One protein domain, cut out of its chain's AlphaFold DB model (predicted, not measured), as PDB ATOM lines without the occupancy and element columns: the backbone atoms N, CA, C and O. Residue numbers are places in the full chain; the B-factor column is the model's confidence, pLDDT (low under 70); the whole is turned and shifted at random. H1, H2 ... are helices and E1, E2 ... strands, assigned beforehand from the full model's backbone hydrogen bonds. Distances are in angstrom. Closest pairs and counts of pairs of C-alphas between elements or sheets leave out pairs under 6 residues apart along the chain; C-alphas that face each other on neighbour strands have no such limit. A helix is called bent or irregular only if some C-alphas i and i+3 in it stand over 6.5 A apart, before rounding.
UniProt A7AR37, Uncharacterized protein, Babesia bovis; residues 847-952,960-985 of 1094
ATOM      1  N   ASP A 847     143.730 102.371 132.907       72.75
ATOM      2  CA  ASP A 847     142.941 103.609 132.769       72.75
ATOM      3  C   ASP A 847     143.288 104.671 133.834       72.75
ATOM      4  O   ASP A 847     142.820 105.806 133.769       72.75
ATOM      5  N   GLY A 848     144.082 104.307 134.849       74.12
ATOM      6  CA  GLY A 848     144.438 105.179 135.974       74.12
ATOM      7  C   GLY A 848     143.317 105.413 136.999       74.12
ATOM      8  O   GLY A 848     143.482 106.234 137.905       74.12
ATOM      9  N   ASP A 849     142.178 104.714 136.897       75.19
ATOM     10  CA  ASP A 849     141.042 104.915 137.804       75.19
ATOM     11  C   ASP A 849     141.268 104.281 139.190       75.19
ATOM     12  O   ASP A 849     140.929 103.130 139.470       75.19
ATOM     13  N   THR A 850     141.805 105.095 140.095       77.69
ATOM     14  CA  THR A 850     142.051 104.748 141.504       77.69
ATOM     15  C   THR A 850     140.779 104.550 142.334       77.69
ATOM     16  O   THR A 850     140.836 103.987 143.429       77.69
ATOM     17  N   ARG A 851     139.613 105.002 141.862       76.25
ATOM     18  CA  ARG A 851     138.412 105.119 142.701       76.25
ATOM     19  C   ARG A 851     137.717 103.772 142.931       76.25
ATOM     20  O   ARG A 851     137.061 103.586 143.952       76.25
ATOM     21  N   GLY A 852     137.885 102.813 142.015       77.31
ATOM     22  CA  GLY A 852     137.442 101.426 142.218       77.31
ATOM     23  C   GLY A 852     138.222 100.719 143.335       77.31
ATOM     24  O   GLY A 852     137.638  99.989 144.136       77.31
ATOM     25  N   LEU A 853     139.525 101.007 143.453       84.00
ATOM     26  CA  LEU A 853     140.360 100.523 144.558       84.00
ATOM     27  C   LEU A 853     139.899 101.105 145.899       84.00
ATOM     28  O   LEU A 853     139.910 100.393 146.897       84.00
ATOM     29  N   LEU A 854     139.467 102.372 145.923       83.31
ATOM     30  CA  LEU A 854     139.000 103.053 147.136       83.31
ATOM     31  C   LEU A 854     137.788 102.345 147.758       83.31
ATOM     32  O   LEU A 854     137.832 101.998 148.937       83.31
ATOM     33  N   GLY A 855     136.759 102.039 146.961       82.19
ATOM     34  CA  GLY A 855     135.608 101.261 147.437       82.19
ATOM     35  C   GLY A 855     136.000  99.863 147.936       82.19
ATOM     36  O   GLY A 855     135.546  99.429 148.994       82.19
ATOM     37  N   LEU A 856     136.903  99.173 147.232       87.06
ATOM     38  CA  LEU A 856     137.386  97.849 147.643       87.06
ATOM     39  C   LEU A 856     138.258  97.874 148.908       87.06
ATOM     40  O   LEU A 856     138.200  96.924 149.686       87.06
ATOM     41  N   MET A 857     139.014  98.947 149.165       88.31
ATOM     42  CA  MET A 857     139.708  99.139 150.443       88.31
ATOM     43  C   MET A 857     138.717  99.266 151.607       88.31
ATOM     44  O   MET A 857     138.940  98.664 152.657       88.31
ATOM     45  N   GLU A 858     137.617 100.011 151.440       86.44
ATOM     46  CA  GLU A 858     136.571 100.126 152.468       86.44
ATOM     47  C   GLU A 858     135.916  98.757 152.739       86.44
ATOM     48  O   GLU A 858     135.827  98.341 153.894       86.44
ATOM     49  N   VAL A 859     135.548  98.008 151.689       86.19
ATOM     50  CA  VAL A 859     134.990  96.643 151.809       86.19
ATOM     51  C   VAL A 859     135.971  95.688 152.499       86.19
ATOM     52  O   VAL A 859     135.587  94.960 153.416       86.19
ATOM     53  N   LEU A 860     137.251  95.707 152.113       85.75
ATOM     54  CA  LEU A 860     138.285  94.870 152.723       85.75
ATOM     55  C   LEU A 860     138.526  95.237 154.196       85.75
ATOM     56  O   LEU A 860     138.696  94.344 155.023       85.75
ATOM     57  N   THR A 861     138.487  96.524 154.546       86.12
ATOM     58  CA  THR A 861     138.593  96.988 155.942       86.12
ATOM     59  C   THR A 861     137.487  96.368 156.802       86.12
ATOM     60  O   THR A 861     137.772  95.794 157.856       86.12
ATOM     61  N   SER A 862     136.238  96.403 156.323       84.50
ATOM     62  CA  SER A 862     135.091  95.791 157.007       84.50
ATOM     63  C   SER A 862     135.201  94.263 157.096       84.50
ATOM     64  O   SER A 862     134.954  93.691 158.160       84.50
ATOM     65  N   ALA A 863     135.642  93.591 156.026       82.69
ATOM     66  CA  ALA A 863     135.846  92.141 156.022       82.69
ATOM     67  C   ALA A 863     136.923  91.698 157.030       82.69
ATOM     68  O   ALA A 863     136.733  90.711 157.739       82.69
ATOM     69  N   VAL A 864     138.029  92.447 157.132       81.38
ATOM     70  CA  VAL A 864     139.149  92.160 158.046       81.38
ATOM     71  C   VAL A 864     138.783  92.411 159.512       81.38
ATOM     72  O   VAL A 864     139.299  91.723 160.393       81.38
ATOM     73  N   ALA A 865     137.890  93.361 159.800       78.94
ATOM     74  CA  ALA A 865     137.408  93.598 161.161       78.94
ATOM     75  C   ALA A 865     136.613  92.394 161.717       78.94
ATOM     76  O   ALA A 865     136.756  92.035 162.895       78.94
ATOM     77  N   ALA A 866     135.808  91.749 160.866       74.75
ATOM     78  CA  ALA A 866     134.942  90.628 161.216       74.75
ATOM     79  C   ALA A 866     135.693  89.275 161.311       74.75
ATOM     80  O   ALA A 866     136.786  89.100 160.780       74.75
ATOM     81  N   HIS A 867     135.122  88.298 162.033       66.31
ATOM     82  CA  HIS A 867     135.774  86.994 162.256       66.31
ATOM     83  C   HIS A 867     135.531  85.989 161.116       66.31
ATOM     84  O   HIS A 867     136.495  85.412 160.621       66.31
ATOM     85  N   TYR A 868     134.276  85.793 160.698       75.06
ATOM     86  CA  TYR A 868     133.919  84.830 159.644       75.06
ATOM     87  C   TYR A 868     134.221  85.334 158.220       75.06
ATOM     88  O   TYR A 868     134.896  84.607 157.498       75.06
ATOM     89  N   PRO A 869     133.880  86.584 157.830       78.81
ATOM     90  CA  PRO A 869     134.125  87.079 156.474       78.81
ATOM     91  C   PRO A 869     135.565  86.957 155.965       78.81
ATOM     92  O   PRO A 869     135.793  86.642 154.798       78.81
ATOM     93  N   LEU A 870     136.554  87.179 156.837       78.31
ATOM     94  CA  LEU A 870     137.962  87.032 156.471       78.31
ATOM     95  C   LEU A 870     138.364  85.561 156.262       78.31
ATOM     96  O   LEU A 870     139.207  85.285 155.414       78.31
ATOM     97  N   ALA A 871     137.757  84.623 156.998       76.50
ATOM     98  CA  ALA A 871     137.963  83.189 156.796       76.50
ATOM     99  C   ALA A 871     137.318  82.722 155.482       76.50
ATOM    100  O   ALA A 871     138.003  82.129 154.652       76.50
ATOM    101  N   ASP A 872     136.054  83.094 155.244       79.19
ATOM    102  CA  ASP A 872     135.318  82.775 154.013       79.19
ATOM    103  C   ASP A 872     136.041  83.298 152.755       79.19
ATOM    104  O   ASP A 872     136.016  82.656 151.706       79.19
ATOM    105  N   LEU A 873     136.725  84.447 152.861       81.31
ATOM    106  CA  LEU A 873     137.572  84.999 151.800       81.31
ATOM    107  C   LEU A 873     138.857  84.184 151.586       81.31
ATOM    108  O   LEU A 873     139.293  84.021 150.450       81.31
ATOM    109  N   MET A 874     139.474  83.684 152.658       80.56
ATOM    110  CA  MET A 874     140.733  82.929 152.608       80.56
ATOM    111  C   MET A 874     140.556  81.478 152.139       80.56
ATOM    112  O   MET A 874     141.502  80.910 151.595       80.56
ATOM    113  N   GLU A 875     139.359  80.901 152.276       79.56
ATOM    114  CA  GLU A 875     139.017  79.589 151.702       79.56
ATOM    115  C   GLU A 875     138.848  79.614 150.167       79.56
ATOM    116  O   GLU A 875     138.879  78.564 149.520       79.56
ATOM    117  N   VAL A 876     138.695  80.793 149.548       80.88
ATOM    118  CA  VAL A 876     138.557  80.914 148.088       80.88
ATOM    119  C   VAL A 876     139.900  80.669 147.390       80.88
ATOM    120  O   VAL A 876     140.935  81.245 147.730       80.88
ATOM    121  N   ILE A 877     139.880  79.822 146.356       73.38
ATOM    122  CA  ILE A 877     141.072  79.426 145.591       73.38
ATOM    123  C   ILE A 877     141.801  80.671 145.055       73.38
ATOM    124  O   ILE A 877     141.201  81.537 144.424       73.38
ATOM    125  N   ASN A 878     143.115  80.741 145.297       78.81
ATOM    126  CA  ASN A 878     144.016  81.860 144.976       78.81
ATOM    127  C   ASN A 878     143.736  83.201 145.690       78.81
ATOM    128  O   ASN A 878     144.529  84.132 145.527       78.81
ATOM    129  N   ALA A 879     142.688  83.327 146.512       80.94
ATOM    130  CA  ALA A 879     142.303  84.607 147.112       80.94
ATOM    131  C   ALA A 879     143.383  85.205 148.026       80.94
ATOM    132  O   ALA A 879     143.597  86.410 147.987       80.94
ATOM    133  N   VAL A 880     144.131  84.379 148.769       81.81
ATOM    134  CA  VAL A 880     145.271  84.822 149.600       81.81
ATOM    135  C   VAL A 880     146.338  85.548 148.765       81.81
ATOM    136  O   VAL A 880     146.812  86.612 149.158       81.81
ATOM    137  N   ALA A 881     146.671  85.025 147.579       80.44
ATOM    138  CA  ALA A 881     147.663  85.624 146.682       80.44
ATOM    139  C   ALA A 881     147.133  86.886 145.976       80.44
ATOM    140  O   ALA A 881     147.867  87.859 145.798       80.44
ATOM    141  N   ILE A 882     145.846  86.894 145.609       83.19
ATOM    142  CA  ILE A 882     145.168  88.066 145.034       83.19
ATOM    143  C   ILE A 882     145.104  89.203 146.063       83.19
ATOM    144  O   ILE A 882     145.473  90.334 145.756       83.19
ATOM    145  N   LEU A 883     144.716  88.889 147.302       83.81
ATOM    146  CA  LEU A 883     144.667  89.817 148.428       83.81
ATOM    147  C   LEU A 883     146.055  90.391 148.742       83.81
ATOM    148  O   LEU A 883     146.192  91.602 148.900       83.81
ATOM    149  N   GLN A 884     147.097  89.553 148.764       82.12
ATOM    150  CA  GLN A 884     148.482  90.007 148.911       82.12
ATOM    151  C   GLN A 884     148.875  90.977 147.780       82.12
ATOM    152  O   GLN A 884     149.391  92.058 148.071       82.12
ATOM    153  N   ARG A 885     148.596  90.647 146.506       81.50
ATOM    154  CA  ARG A 885     148.883  91.542 145.367       81.50
ATOM    155  C   ARG A 885     148.125  92.866 145.490       81.50
ATOM    156  O   ARG A 885     148.739  93.910 145.302       81.50
ATOM    157  N   PHE A 886     146.836  92.837 145.830       84.69
ATOM    158  CA  PHE A 886     146.007  94.031 146.020       84.69
ATOM    159  C   PHE A 886     146.566  94.936 147.129       84.69
ATOM    160  O   PHE A 886     146.807  96.122 146.901       84.69
ATOM    161  N   VAL A 887     146.852  94.370 148.308       81.06
ATOM    162  CA  VAL A 887     147.377  95.113 149.464       81.06
ATOM    163  C   VAL A 887     148.750  95.727 149.172       81.06
ATOM    164  O   VAL A 887     148.984  96.874 149.554       81.06
ATOM    165  N   VAL A 888     149.643  95.019 148.471       76.19
ATOM    166  CA  VAL A 888     150.944  95.570 148.050       76.19
ATOM    167  C   VAL A 888     150.756  96.667 146.996       76.19
ATOM    168  O   VAL A 888     151.272  97.767 147.174       76.19
ATOM    169  N   PHE A 889     149.969  96.423 145.943       78.81
ATOM    170  CA  PHE A 889     149.727  97.382 144.856       78.81
ATOM    171  C   PHE A 889     149.199  98.728 145.374       78.81
ATOM    172  O   PHE A 889     149.766  99.782 145.087       78.81
ATOM    173  N   VAL A 890     148.165  98.693 146.215       78.94
ATOM    174  CA  VAL A 890     147.514  99.885 146.780       78.94
ATOM    175  C   VAL A 890     148.421 100.648 147.765       78.94
ATOM    176  O   VAL A 890     148.271 101.858 147.954       78.94
ATOM    177  N   ASN A 891     149.417  99.980 148.354       71.62
ATOM    178  CA  ASN A 891     150.427 100.616 149.203       71.62
ATOM    179  C   ASN A 891     151.660 101.126 148.442       71.62
ATOM    180  O   ASN A 891     152.309 102.052 148.924       71.62
ATOM    181  N   CYS A 892     151.940 100.599 147.249       69.44
ATOM    182  CA  CYS A 892     153.001 101.083 146.363       69.44
ATOM    183  C   CYS A 892     152.545 102.193 145.395       69.44
ATOM    184  O   CYS A 892     153.388 102.932 144.889       69.44
ATOM    185  N   ILE A 893     151.241 102.331 145.121       73.12
ATOM    186  CA  ILE A 893     150.734 103.343 144.183       73.12
ATOM    187  C   ILE A 893     150.830 104.774 144.751       73.12
ATOM    188  O   ILE A 893     150.449 105.056 145.897       73.12
ATOM    189  N   ALA A 894     151.342 105.688 143.923       67.88
ATOM    190  CA  ALA A 894     151.484 107.109 144.226       67.88
ATOM    191  C   ALA A 894     150.194 107.865 143.867       67.88
ATOM    192  O   ALA A 894     149.921 108.132 142.698       67.88
ATOM    193  N   VAL A 895     149.386 108.186 144.882       67.62
ATOM    194  CA  VAL A 895     148.098 108.882 144.740       67.62
ATOM    195  C   VAL A 895     148.010 109.980 145.795       67.62
ATOM    196  O   VAL A 895     147.912 109.690 146.986       67.62
ATOM    197  N   ASP A 896     148.011 111.238 145.353       61.81
ATOM    198  CA  ASP A 896     148.016 112.424 146.229       61.81
ATOM    199  C   ASP A 896     146.615 112.767 146.810       61.81
ATOM    200  O   ASP A 896     146.455 113.743 147.542       61.81
ATOM    201  N   SER A 897     145.573 111.979 146.499       72.50
ATOM    202  CA  SER A 897     144.192 112.218 146.959       72.50
ATOM    203  C   SER A 897     144.006 111.903 148.445       72.50
ATOM    204  O   SER A 897     144.203 110.768 148.880       72.50
ATOM    205  N   SER A 898     143.545 112.885 149.227       65.25
ATOM    206  CA  SER A 898     143.410 112.719 150.682       65.25
ATOM    207  C   SER A 898     142.363 111.680 151.122       65.25
ATOM    208  O   SER A 898     142.593 111.026 152.135       65.25
ATOM    209  N   GLU A 899     141.286 111.447 150.354       73.06
ATOM    210  CA  GLU A 899     140.321 110.363 150.641       73.06
ATOM    211  C   GLU A 899     140.985 108.988 150.453       73.06
ATOM    212  O   GLU A 899     140.892 108.119 151.319       73.06
ATOM    213  N   PHE A 900     141.735 108.812 149.358       77.38
ATOM    214  CA  PHE A 900     142.469 107.578 149.068       77.38
ATOM    215  C   PHE A 900     143.538 107.295 150.132       77.38
ATOM    216  O   PHE A 900     143.675 106.162 150.595       77.38
ATOM    217  N   LEU A 901     144.270 108.333 150.554       71.25
ATOM    218  CA  LEU A 901     145.263 108.250 151.622       71.25
ATOM    219  C   LEU A 901     144.625 107.862 152.967       71.25
ATOM    220  O   LEU A 901     145.138 106.961 153.630       71.25
ATOM    221  N   GLU A 902     143.501 108.469 153.361       72.75
ATOM    222  CA  GLU A 902     142.829 108.126 154.623       72.75
ATOM    223  C   GLU A 902     142.290 106.687 154.616       72.75
ATOM    224  O   GLU A 902     142.557 105.920 155.545       72.75
ATOM    225  N   VAL A 903     141.582 106.294 153.551       77.69
ATOM    226  CA  VAL A 903     141.018 104.943 153.406       77.69
ATOM    227  C   VAL A 903     142.126 103.883 153.414       77.69
ATOM    228  O   VAL A 903     141.998 102.870 154.106       77.69
ATOM    229  N   ARG A 904     143.259 104.141 152.743       81.25
ATOM    230  CA  ARG A 904     144.442 103.268 152.781       81.25
ATOM    231  C   ARG A 904     145.009 103.124 154.191       81.25
ATOM    232  O   ARG A 904     145.242 102.005 154.641       81.25
ATOM    233  N   GLY A 905     145.191 104.233 154.908       72.06
ATOM    234  CA  GLY A 905     145.667 104.210 156.295       72.06
ATOM    235  C   GLY A 905     144.733 103.423 157.220       72.06
ATOM    236  O   GLY A 905     145.199 102.645 158.052       72.06
ATOM    237  N   ARG A 906     143.415 103.561 157.028       78.88
ATOM    238  CA  ARG A 906     142.384 102.824 157.775       78.88
ATOM    239  C   ARG A 906     142.478 101.313 157.523       78.88
ATOM    240  O   ARG A 906     142.596 100.554 158.482       78.88
ATOM    241  N   MET A 907     142.523 100.892 156.255       86.81
ATOM    242  CA  MET A 907     142.684  99.487 155.851       86.81
ATOM    243  C   MET A 907     143.947  98.861 156.458       86.81
ATOM    244  O   MET A 907     143.891  97.785 157.059       86.81
ATOM    245  N   ASN A 908     145.082  99.551 156.338       80.94
ATOM    246  CA  ASN A 908     146.364  99.081 156.849       80.94
ATOM    247  C   ASN A 908     146.353  98.920 158.376       80.94
ATOM    248  O   ASN A 908     146.823  97.908 158.896       80.94
ATOM    249  N   MET A 909     145.782  99.891 159.098       75.81
ATOM    250  CA  MET A 909     145.637  99.821 160.552       75.81
ATOM    251  C   MET A 909     144.773  98.641 160.986       75.81
ATOM    252  O   MET A 909     145.169  97.908 161.890       75.81
ATOM    253  N   THR A 910     143.636  98.403 160.329       81.25
ATOM    254  CA  THR A 910     142.758  97.270 160.653       81.25
ATOM    255  C   THR A 910     143.433  95.924 160.362       81.25
ATOM    256  O   THR A 910     143.313  95.005 161.172       81.25
ATOM    257  N   LEU A 911     144.220  95.813 159.284       81.94
ATOM    258  CA  LEU A 911     145.059  94.638 158.999       81.94
ATOM    259  C   LEU A 911     146.106  94.376 160.101       81.94
ATOM    260  O   LEU A 911     146.247  93.237 160.552       81.94
ATOM    261  N   ILE A 912     146.806  95.417 160.567       76.12
ATOM    262  CA  ILE A 912     147.809  95.315 161.642       76.12
ATOM    263  C   ILE A 912     147.143  94.958 162.982       76.12
ATOM    264  O   ILE A 912     147.556  93.997 163.634       76.12
ATOM    265  N   GLU A 913     146.081  95.669 163.381       75.69
ATOM    266  CA  GLU A 913     145.326  95.395 164.613       75.69
ATOM    267  C   GLU A 913     144.782  93.957 164.638       75.69
ATOM    268  O   GLU A 913     144.887  93.268 165.659       75.69
ATOM    269  N   ARG A 914     144.255  93.466 163.506       81.06
ATOM    270  CA  ARG A 914     143.734  92.099 163.374       81.06
ATOM    271  C   ARG A 914     144.833  91.046 163.522       81.06
ATOM    272  O   ARG A 914     144.641  90.073 164.253       81.06
ATOM    273  N   TYR A 915     145.988  91.255 162.885       79.19
ATOM    274  CA  TYR A 915     147.140  90.356 162.988       79.19
ATOM    275  C   TYR A 915     147.668  90.257 164.431       79.19
ATOM    276  O   TYR A 915     147.842  89.150 164.946       79.19
ATOM    277  N   VAL A 916     147.827  91.397 165.119       71.75
ATOM    278  CA  VAL A 916     148.273  91.460 166.526       71.75
ATOM    279  C   VAL A 916     147.277  90.785 167.468       71.75
ATOM    280  O   VAL A 916     147.683  89.984 168.314       71.75
ATOM    281  N   LYS A 917     145.973  91.061 167.324       75.56
ATOM    282  CA  LYS A 917     144.924  90.496 168.190       75.56
ATOM    283  C   LYS A 917     144.907  88.964 168.142       75.56
ATOM    284  O   LYS A 917     144.807  88.322 169.182       75.56
ATOM    285  N   LEU A 918     145.047  88.383 166.949       74.31
ATOM    286  CA  LEU A 918     145.100  86.929 166.771       74.31
ATOM    287  C   LEU A 918     146.449  86.337 167.222       74.31
ATOM    288  O   LEU A 918     146.477  85.259 167.803       74.31
ATOM    289  N   GLY A 919     147.562  87.053 167.031       63.81
ATOM    290  CA  GLY A 919     148.894  86.606 167.466       63.81
ATOM    291  C   GLY A 919     149.156  86.668 168.978       63.81
ATOM    292  O   GLY A 919     150.165  86.137 169.435       63.81
ATOM    293  N   THR A 920     148.282  87.315 169.757       58.75
ATOM    294  CA  THR A 920     148.445  87.512 171.215       58.75
ATOM    295  C   THR A 920     147.402  86.785 172.070       58.75
ATOM    296  O   THR A 920     147.568  86.682 173.287       58.75
ATOM    297  N   ALA A 921     146.345  86.240 171.463       59.12
ATOM    298  CA  ALA A 921     145.332  85.459 172.163       59.12
ATOM    299  C   ALA A 921     145.828  84.042 172.527       59.12
ATOM    300  O   ALA A 921     146.658  83.446 171.841       59.12
ATOM    301  N   ARG A 922     145.249  83.440 173.578       52.41
ATOM    302  CA  ARG A 922     145.340  81.983 173.801       52.41
ATOM    303  C   ARG A 922     144.373  81.276 172.848       52.41
ATOM    304  O   ARG A 922     143.264  80.923 173.236       52.41
ATOM    305  N   MET A 923     144.798  81.142 171.595       54.22
ATOM    306  CA  MET A 923     144.007  80.613 170.482       54.22
ATOM    307  C   MET A 923     143.473  79.205 170.786       54.22
ATOM    308  O   MET A 923     144.244  78.256 170.906       54.22
ATOM    309  N   GLY A 924     142.148  79.084 170.912       51.84
ATOM    310  CA  GLY A 924     141.443  77.815 171.153       51.84
ATOM    311  C   GLY A 924     140.466  77.419 170.040       51.84
ATOM    312  O   GLY A 924     139.763  76.422 170.178       51.84
ATOM    313  N   VAL A 925     140.392  78.200 168.956       68.06
ATOM    314  CA  VAL A 925     139.413  78.047 167.869       68.06
ATOM    315  C   VAL A 925     140.146  77.864 166.539       68.06
ATOM    316  O   VAL A 925     140.918  78.729 166.127       68.06
ATOM    317  N   HIS A 926     139.879  76.756 165.838       70.25
ATOM    318  CA  HIS A 926     140.570  76.402 164.587       70.25
ATOM    319  C   HIS A 926     140.479  77.481 163.495       70.25
ATOM    320  O   HIS A 926     141.472  77.733 162.816       70.25
ATOM    321  N   ILE A 927     139.323  78.139 163.349       70.69
ATOM    322  CA  ILE A 927     139.105  79.199 162.346       70.69
ATOM    323  C   ILE A 927     140.037  80.392 162.609       70.69
ATOM    324  O   ILE A 927     140.665  80.910 161.691       70.69
ATOM    325  N   GLU A 928     140.186  80.796 163.871       75.00
ATOM    326  CA  GLU A 928     141.048  81.923 164.241       75.00
ATOM    327  C   GLU A 928     142.526  81.604 164.000       75.00
ATOM    328  O   GLU A 928     143.267  82.458 163.514       75.00
ATOM    329  N   GLN A 929     142.945  80.362 164.270       75.38
ATOM    330  CA  GLN A 929     144.298  79.898 163.966       75.38
ATOM    331  C   GLN A 929     144.564  79.858 162.453       75.38
ATOM    332  O   GLN A 929     145.600  80.355 162.016       75.38
ATOM    333  N   HIS A 930     143.618  79.358 161.650       79.56
ATOM    334  CA  HIS A 930     143.726  79.376 160.188       79.56
ATOM    335  C   HIS A 930     143.894  80.807 159.653       79.56
ATOM    336  O   HIS A 930     144.842  81.087 158.922       79.56
ATOM    337  N   VAL A 931     143.028  81.737 160.075       79.56
ATOM    338  CA  VAL A 931     143.112  83.153 159.680       79.56
ATOM    339  C   VAL A 931     144.430  83.789 160.137       79.56
ATOM    340  O   VAL A 931     145.017  84.570 159.388       79.56
ATOM    341  N   HIS A 932     144.944  83.447 161.325       81.38
ATOM    342  CA  HIS A 932     146.255  83.925 161.770       81.38
ATOM    343  C   HIS A 932     147.391  83.428 160.867       81.38
ATOM    344  O   HIS A 932     148.215  84.237 160.447       81.38
ATOM    345  N   ASP A 933     147.432  82.135 160.537       81.00
ATOM    346  CA  ASP A 933     148.496  81.562 159.704       81.00
ATOM    347  C   ASP A 933     148.450  82.076 158.251       81.00
ATOM    348  O   ASP A 933     149.507  82.290 157.650       81.00
ATOM    349  N   GLN A 934     147.264  82.367 157.700       81.81
ATOM    350  CA  GLN A 934     147.129  83.020 156.389       81.81
ATOM    351  C   GLN A 934     147.541  84.500 156.429       81.81
ATOM    352  O   GLN A 934     148.342  84.939 155.599       81.81
ATOM    353  N   LEU A 935     147.081  85.274 157.425       81.75
ATOM    354  CA  LEU A 935     147.541  86.657 157.617       81.75
ATOM    355  C   LEU A 935     149.061  86.719 157.795       81.75
ATOM    356  O   LEU A 935     149.708  87.581 157.216       81.75
ATOM    357  N   LYS A 936     149.650  85.784 158.542       80.88
ATOM    358  CA  LYS A 936     151.097  85.682 158.757       80.88
ATOM    359  C   LYS A 936     151.873  85.455 157.458       80.88
ATOM    360  O   LYS A 936     152.919  86.071 157.275       80.88
ATOM    361  N   GLN A 937     151.360  84.624 156.546       81.50
ATOM    362  CA  GLN A 937     151.953  84.443 155.215       81.50
ATOM    363  C   GLN A 937     151.893  85.735 154.391       81.50
ATOM    364  O   GLN A 937     152.915  86.143 153.840       81.50
ATOM    365  N   ILE A 938     150.746  86.427 154.380       81.00
ATOM    366  CA  ILE A 938     150.596  87.727 153.704       81.00
ATOM    367  C   ILE A 938     151.581  88.755 154.291       81.00
ATOM    368  O   ILE A 938     152.349  89.360 153.547       81.00
ATOM    369  N   MET A 939     151.606  88.923 155.617       79.12
ATOM    370  CA  MET A 939     152.408  89.935 156.322       79.12
ATOM    371  C   MET A 939     153.922  89.746 156.159       79.12
ATOM    372  O   MET A 939     154.653  90.731 156.049       79.12
ATOM    373  N   LEU A 940     154.399  88.498 156.141       76.31
ATOM    374  CA  LEU A 940     155.826  88.176 156.034       76.31
ATOM    375  C   LEU A 940     156.327  88.050 154.585       76.31
ATOM    376  O   LEU A 940     157.533  87.914 154.379       76.31
ATOM    377  N   SER A 941     155.437  88.109 153.590       74.44
ATOM    378  CA  SER A 941     155.811  88.071 152.173       74.44
ATOM    379  C   SER A 941     156.641  89.296 151.754       74.44
ATOM    380  O   SER A 941     156.441  90.394 152.268       74.44
ATOM    381  N   HIS A 942     157.589  89.120 150.825       70.00
ATOM    382  CA  HIS A 942     158.360  90.232 150.252       70.00
ATOM    383  C   HIS A 942     157.427  91.180 149.478       70.00
ATOM    384  O   HIS A 942     156.635  90.718 148.655       70.00
ATOM    385  N   ALA A 943     157.559  92.491 149.702       65.25
ATOM    386  CA  ALA A 943     156.711  93.512 149.084       65.25
ATOM    387  C   ALA A 943     157.487  94.575 148.285       65.25
ATOM    388  O   ALA A 943     157.001  95.003 147.239       65.25
ATOM    389  N   ALA A 944     158.665  95.008 148.752       60.16
ATOM    390  CA  ALA A 944     159.476  96.017 148.064       60.16
ATOM    391  C   ALA A 944     160.968  95.959 148.440       60.16
ATOM    392  O   ALA A 944     161.334  95.579 149.551       60.16
ATOM    393  N   GLU A 945     161.840  96.450 147.555       55.75
ATOM    394  CA  GLU A 945     163.195  96.874 147.929       55.75
ATOM    395  C   GLU A 945     163.203  98.342 148.385       55.75
ATOM    396  O   GLU A 945     162.614  99.201 147.732       55.75
ATOM    397  N   PHE A 946     163.966  98.657 149.436       51.06
ATOM    398  CA  PHE A 946     164.301 100.031 149.813       51.06
ATOM    399  C   PHE A 946     165.791 100.318 149.592       51.06
ATOM    400  O   PHE A 946     166.651  99.454 149.787       51.06
ATOM    401  N   ARG A 947     166.111 101.556 149.196       50.03
ATOM    402  CA  ARG A 947     167.482 102.034 148.958       50.03
ATOM    403  C   ARG A 947     167.597 103.484 149.435       50.03
ATOM    404  O   ARG A 947     166.765 104.309 149.078       50.03
ATOM    405  N   ILE A 948     168.609 103.789 150.245       43.66
ATOM    406  CA  ILE A 948     168.845 105.116 150.839       43.66
ATOM    407  C   ILE A 948     170.202 105.629 150.357       43.66
ATOM    408  O   ILE A 948     171.207 104.945 150.538       43.66
ATOM    409  N   SER A 949     170.259 106.827 149.777       47.12
ATOM    410  CA  SER A 949     171.497 107.536 149.419       47.12
ATOM    411  C   SER A 949     171.818 108.630 150.443       47.12
ATOM    412  O   SER A 949     170.915 109.310 150.919       47.12
ATOM    413  N   LEU A 950     173.102 108.821 150.773       40.31
ATOM    414  CA  LEU A 950     173.537 109.854 151.734       40.31
ATOM    415  C   LEU A 950     173.784 111.238 151.105       40.31
ATOM    416  O   LEU A 950     173.777 112.231 151.825       40.31
ATOM    417  N   ASN A 951     173.984 111.313 149.783       41.31
ATOM    418  CA  ASN A 951     174.319 112.552 149.076       41.31
ATOM    419  C   ASN A 951     173.231 112.937 148.065       41.31
ATOM    420  O   ASN A 951     173.041 112.235 147.073       41.31
ATOM    421  N   ASN A 952     172.620 114.107 148.254       47.00
ATOM    422  CA  ASN A 952     171.847 114.799 147.220       47.00
ATOM    423  C   ASN A 952     172.773 115.793 146.498       47.00
ATOM    424  O   ASN A 952     172.844 116.960 146.878       47.00
ATOM    425  N   ALA A 960     176.735 106.068 146.090       43.94
ATOM    426  CA  ALA A 960     176.813 104.887 146.937       43.94
ATOM    427  C   ALA A 960     175.641 104.877 147.935       43.94
ATOM    428  O   ALA A 960     175.493 105.794 148.750       43.94
ATOM    429  N   TYR A 961     174.802 103.841 147.866       46.00
ATOM    430  CA  TYR A 961     173.681 103.674 148.786       46.00
ATOM    431  C   TYR A 961     174.199 103.421 150.207       46.00
ATOM    432  O   TYR A 961     174.930 102.465 150.454       46.00
ATOM    433  N   ALA A 962     173.783 104.275 151.137       40.56
ATOM    434  CA  ALA A 962     174.070 104.188 152.563       40.56
ATOM    435  C   ALA A 962     173.364 102.998 153.230       40.56
ATOM    436  O   ALA A 962     173.881 102.415 154.178       40.56
ATOM    437  N   ALA A 963     172.191 102.626 152.711       43.91
ATOM    438  CA  ALA A 963     171.491 101.403 153.066       43.91
ATOM    439  C   ALA A 963     170.740 100.845 151.851       43.91
ATOM    440  O   ALA A 963     170.269 101.594 150.994       43.91
ATOM    441  N   ARG A 964     170.599  99.521 151.807       47.22
ATOM    442  CA  ARG A 964     169.692  98.796 150.912       47.22
ATOM    443  C   ARG A 964     169.117  97.599 151.657       47.22
ATOM    444  O   ARG A 964     169.805  97.044 152.517       47.22
ATOM    445  N   GLY A 965     167.914  97.173 151.309       54.84
ATOM    446  CA  GLY A 965     167.327  95.961 151.865       54.84
ATOM    447  C   GLY A 965     165.902  95.727 151.393       54.84
ATOM    448  O   GLY A 965     165.388  96.445 150.541       54.84
ATOM    449  N   GLU A 966     165.268  94.718 151.976       57.91
ATOM    450  CA  GLU A 966     163.922  94.281 151.614       57.91
ATOM    451  C   GLU A 966     162.915  94.659 152.704       57.91
ATOM    452  O   GLU A 966     163.194  94.539 153.906       57.91
ATOM    453  N   LEU A 967     161.744  95.108 152.267       59.47
ATOM    454  CA  LEU A 967     160.554  95.358 153.067       59.47
ATOM    455  C   LEU A 967     159.553  94.232 152.787       59.47
ATOM    456  O   LEU A 967     159.227  93.953 151.629       59.47
ATOM    457  N   ASN A 968     159.067  93.582 153.843       66.94
ATOM    458  CA  ASN A 968     157.922  92.682 153.724       66.94
ATOM    459  C   ASN A 968     156.604  93.481 153.709       66.94
ATOM    460  O   ASN A 968     156.598  94.703 153.884       66.94
ATOM    461  N   THR A 969     155.471  92.817 153.480       71.38
ATOM    462  CA  THR A 969     154.165  93.493 153.449       71.38
ATOM    463  C   THR A 969     153.860  94.209 154.766       71.38
ATOM    464  O   THR A 969     153.319  95.309 154.728       71.38
ATOM    465  N   LEU A 970     154.265  93.665 155.919       71.50
ATOM    466  CA  LEU A 970     154.124  94.345 157.211       71.50
ATOM    467  C   LEU A 970     154.970  95.630 157.300       71.50
ATOM    468  O   LEU A 970     154.444  96.663 157.704       71.50
ATOM    469  N   ASP A 971     156.241  95.599 156.884       62.62
ATOM    470  CA  ASP A 971     157.109  96.783 156.807       62.62
ATOM    471  C   ASP A 971     156.476  97.868 155.911       62.62
ATOM    472  O   ASP A 971     156.450  99.045 156.279       62.62
ATOM    473  N   MET A 972     155.935  97.473 154.749       67.00
ATOM    474  CA  MET A 972     155.276  98.379 153.802       67.00
ATOM    475  C   MET A 972     153.978  98.976 154.354       67.00
ATOM    476  O   MET A 972     153.776 100.182 154.231       67.00
ATOM    477  N   LEU A 973     153.127  98.163 154.992       69.94
ATOM    478  CA  LEU A 973     151.900  98.615 155.656       69.94
ATOM    479  C   LEU A 973     152.202  99.616 156.773       69.94
ATOM    480  O   LEU A 973     151.494 100.610 156.914       69.94
ATOM    481  N   VAL A 974     153.259  99.385 157.555       65.06
ATOM    482  CA  VAL A 974     153.718 100.328 158.582       65.06
ATOM    483  C   VAL A 974     154.198 101.630 157.933       65.06
ATOM    484  O   VAL A 974     153.722 102.705 158.298       65.06
ATOM    485  N   PHE A 975     155.095 101.548 156.947       63.06
ATOM    486  CA  PHE A 975     155.680 102.716 156.284       63.06
ATOM    487  C   PHE A 975     154.627 103.617 155.620       63.06
ATOM    488  O   PHE A 975     154.588 104.819 155.892       63.06
ATOM    489  N   SER A 976     153.739 103.050 154.799       63.94
ATOM    490  CA  SER A 976     152.717 103.814 154.075       63.94
ATOM    491  C   SER A 976     151.690 104.451 155.016       63.94
ATOM    492  O   SER A 976     151.284 105.592 154.793       63.94
ATOM    493  N   THR A 977     151.318 103.756 156.099       62.91
ATOM    494  CA  THR A 977     150.416 104.275 157.142       62.91
ATOM    495  C   THR A 977     151.010 105.492 157.833       62.91
ATOM    496  O   THR A 977     150.307 106.477 158.037       62.91
ATOM    497  N   PHE A 978     152.309 105.475 158.146       58.09
ATOM    498  CA  PHE A 978     152.977 106.643 158.716       58.09
ATOM    499  C   PHE A 978     153.142 107.789 157.715       58.09
ATOM    500  O   PHE A 978     152.949 108.942 158.093       58.09
ATOM    501  N   GLN A 979     153.434 107.500 156.442       55.97
ATOM    502  CA  GLN A 979     153.587 108.524 155.403       55.97
ATOM    503  C   GLN A 979     152.337 109.417 155.271       55.97
ATOM    504  O   GLN A 979     152.466 110.629 155.111       55.97
ATOM    505  N   ILE A 980     151.138 108.837 155.415       54.81
ATOM    506  CA  ILE A 980     149.841 109.539 155.335       54.81
ATOM    507  C   ILE A 980     149.700 110.664 156.379       54.81
ATOM    508  O   ILE A 980     149.079 111.685 156.089       54.81
ATOM    509  N   PHE A 981     150.294 110.526 157.570       49.28
ATOM    510  CA  PHE A 981     150.201 111.550 158.622       49.28
ATOM    511  C   PHE A 981     151.102 112.770 158.383       49.28
ATOM    512  O   PHE A 981     150.888 113.808 159.005       49.28
ATOM    513  N   PHE A 982     152.088 112.673 157.484       48.41
ATOM    514  CA  PHE A 982     153.102 113.716 157.278       48.41
ATOM    515  C   PHE A 982     153.035 114.414 155.910       48.41
ATOM    516  O   PHE A 982     153.675 115.445 155.730       48.41
ATOM    517  N   THR A 983     152.256 113.908 154.948       44.75
ATOM    518  CA  THR A 983     152.173 114.484 153.588       44.75
ATOM    519  C   THR A 983     151.260 115.706 153.455       44.75
ATOM    520  O   THR A 983     151.310 116.388 152.431       44.75
ATOM    521  N   ARG A 984     150.432 116.030 154.460       42.47
ATOM    522  CA  ARG A 984     149.363 117.046 154.331       42.47
ATOM    523  C   ARG A 984     149.839 118.507 154.240       42.47
ATOM    524  O   ARG A 984     149.010 119.384 154.018       42.47
ATOM    525  N   SER A 985     151.141 118.769 154.379       35.66
ATOM    526  CA  SER A 985     151.746 120.108 154.277       35.66
ATOM    527  C   SER A 985     153.059 120.134 153.474       35.66
ATOM    528  O   SER A 985     153.876 121.034 153.661       35.66
TER     529      SER A 985
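This is residues 847 to 952 and 960 to 985 of the 1094 residues of an uncharacterized protein of Babesia bovis (UniProt A7AR37). Six helices form a crossed cluster in which long H4 runs between H1 and H6, H3 lies slanted over one side of these three, H5 packs on residues 915 to 919 of H4, near the end where H4 finishes, and short H2 packs on H5, apart from H4. From this body a two-stranded ribbon, E1 and E2, extends away toward the cut, lengthening the elongated outline of 53 by 32 by 27 A. The printed part has 132 residues, in the order H1 H2 H3 H4 H5 E1 E2 H6; the sheet, E1 - E2, is antiparallel and the class is mostly helix. The whole is compact, with a radius of gyration of the C-alphas of 16.0 A.

H1, residues 851 to 865, begins at C-alpha 851 (138.412, 105.119, 142.701) and is 21.8 A long. H2 is residues 868 to 874, and H3 is residues 879 to 892, 19.7 A. H4, residues 898 to 920, is the longest helix, 32.9 A from C-alpha 898 (143.410, 112.719, 150.682). H5 is residues 926 to 940, 21.1 A. E1 is residues 942 to 949, 21.7 A, and E2 residues 961 to 968, 19.8 A. H6, residues 969 to 985, measures 26.7 A and ends at C-alpha 985 (151.746, 120.108, 154.277); it has a kink of 28 degrees near residue 979 and is irregular, with C-alphas 982 and 985 7.2 A apart.

H1 touches H4 the same way at a shallow tilt of 23 degrees, the closest C-alphas being those of Thr 861 and Met 907, 4.8 A. H2 touches H5, C-alphas of Ala 871 and Val 931 at 5.9 A. H3 touches H6 with residues 888 to 891 alone, C-alphas of Asn 891 and Ser 976 at 6.3 A. H4 touches H6 opposite ways at 37 degrees, only just steep, closest at the C-alphas of Gly 905 and Thr 977, 4.8 A. H5 and H6 touch only at their ends, C-alphas of Met 939 and Leu 970 at 4.8 A. Between E1 and E2, N 946 and O 965 are 2.9 A apart and N 967 and O 944 2.8 A, within hydrogen-bond range. H1 and H6 are apart. Every O i to N i+4 pair is within range in H1, H2, H3, H4 and H5; in H6, 9 of 13 are.

The C-alphas farthest apart, of Gly 924 and Asn 952, are 53.5 A apart. Residues 953 to 959 are not printed, and C-alphas 952 and 960 stand 11.1 A apart across this cut. The links printed whole are tight. Mean pLDDT of the printed part is 70.4; 47 residues are under 70, among them 943 to 952, 960 to 968 and 971 to 985.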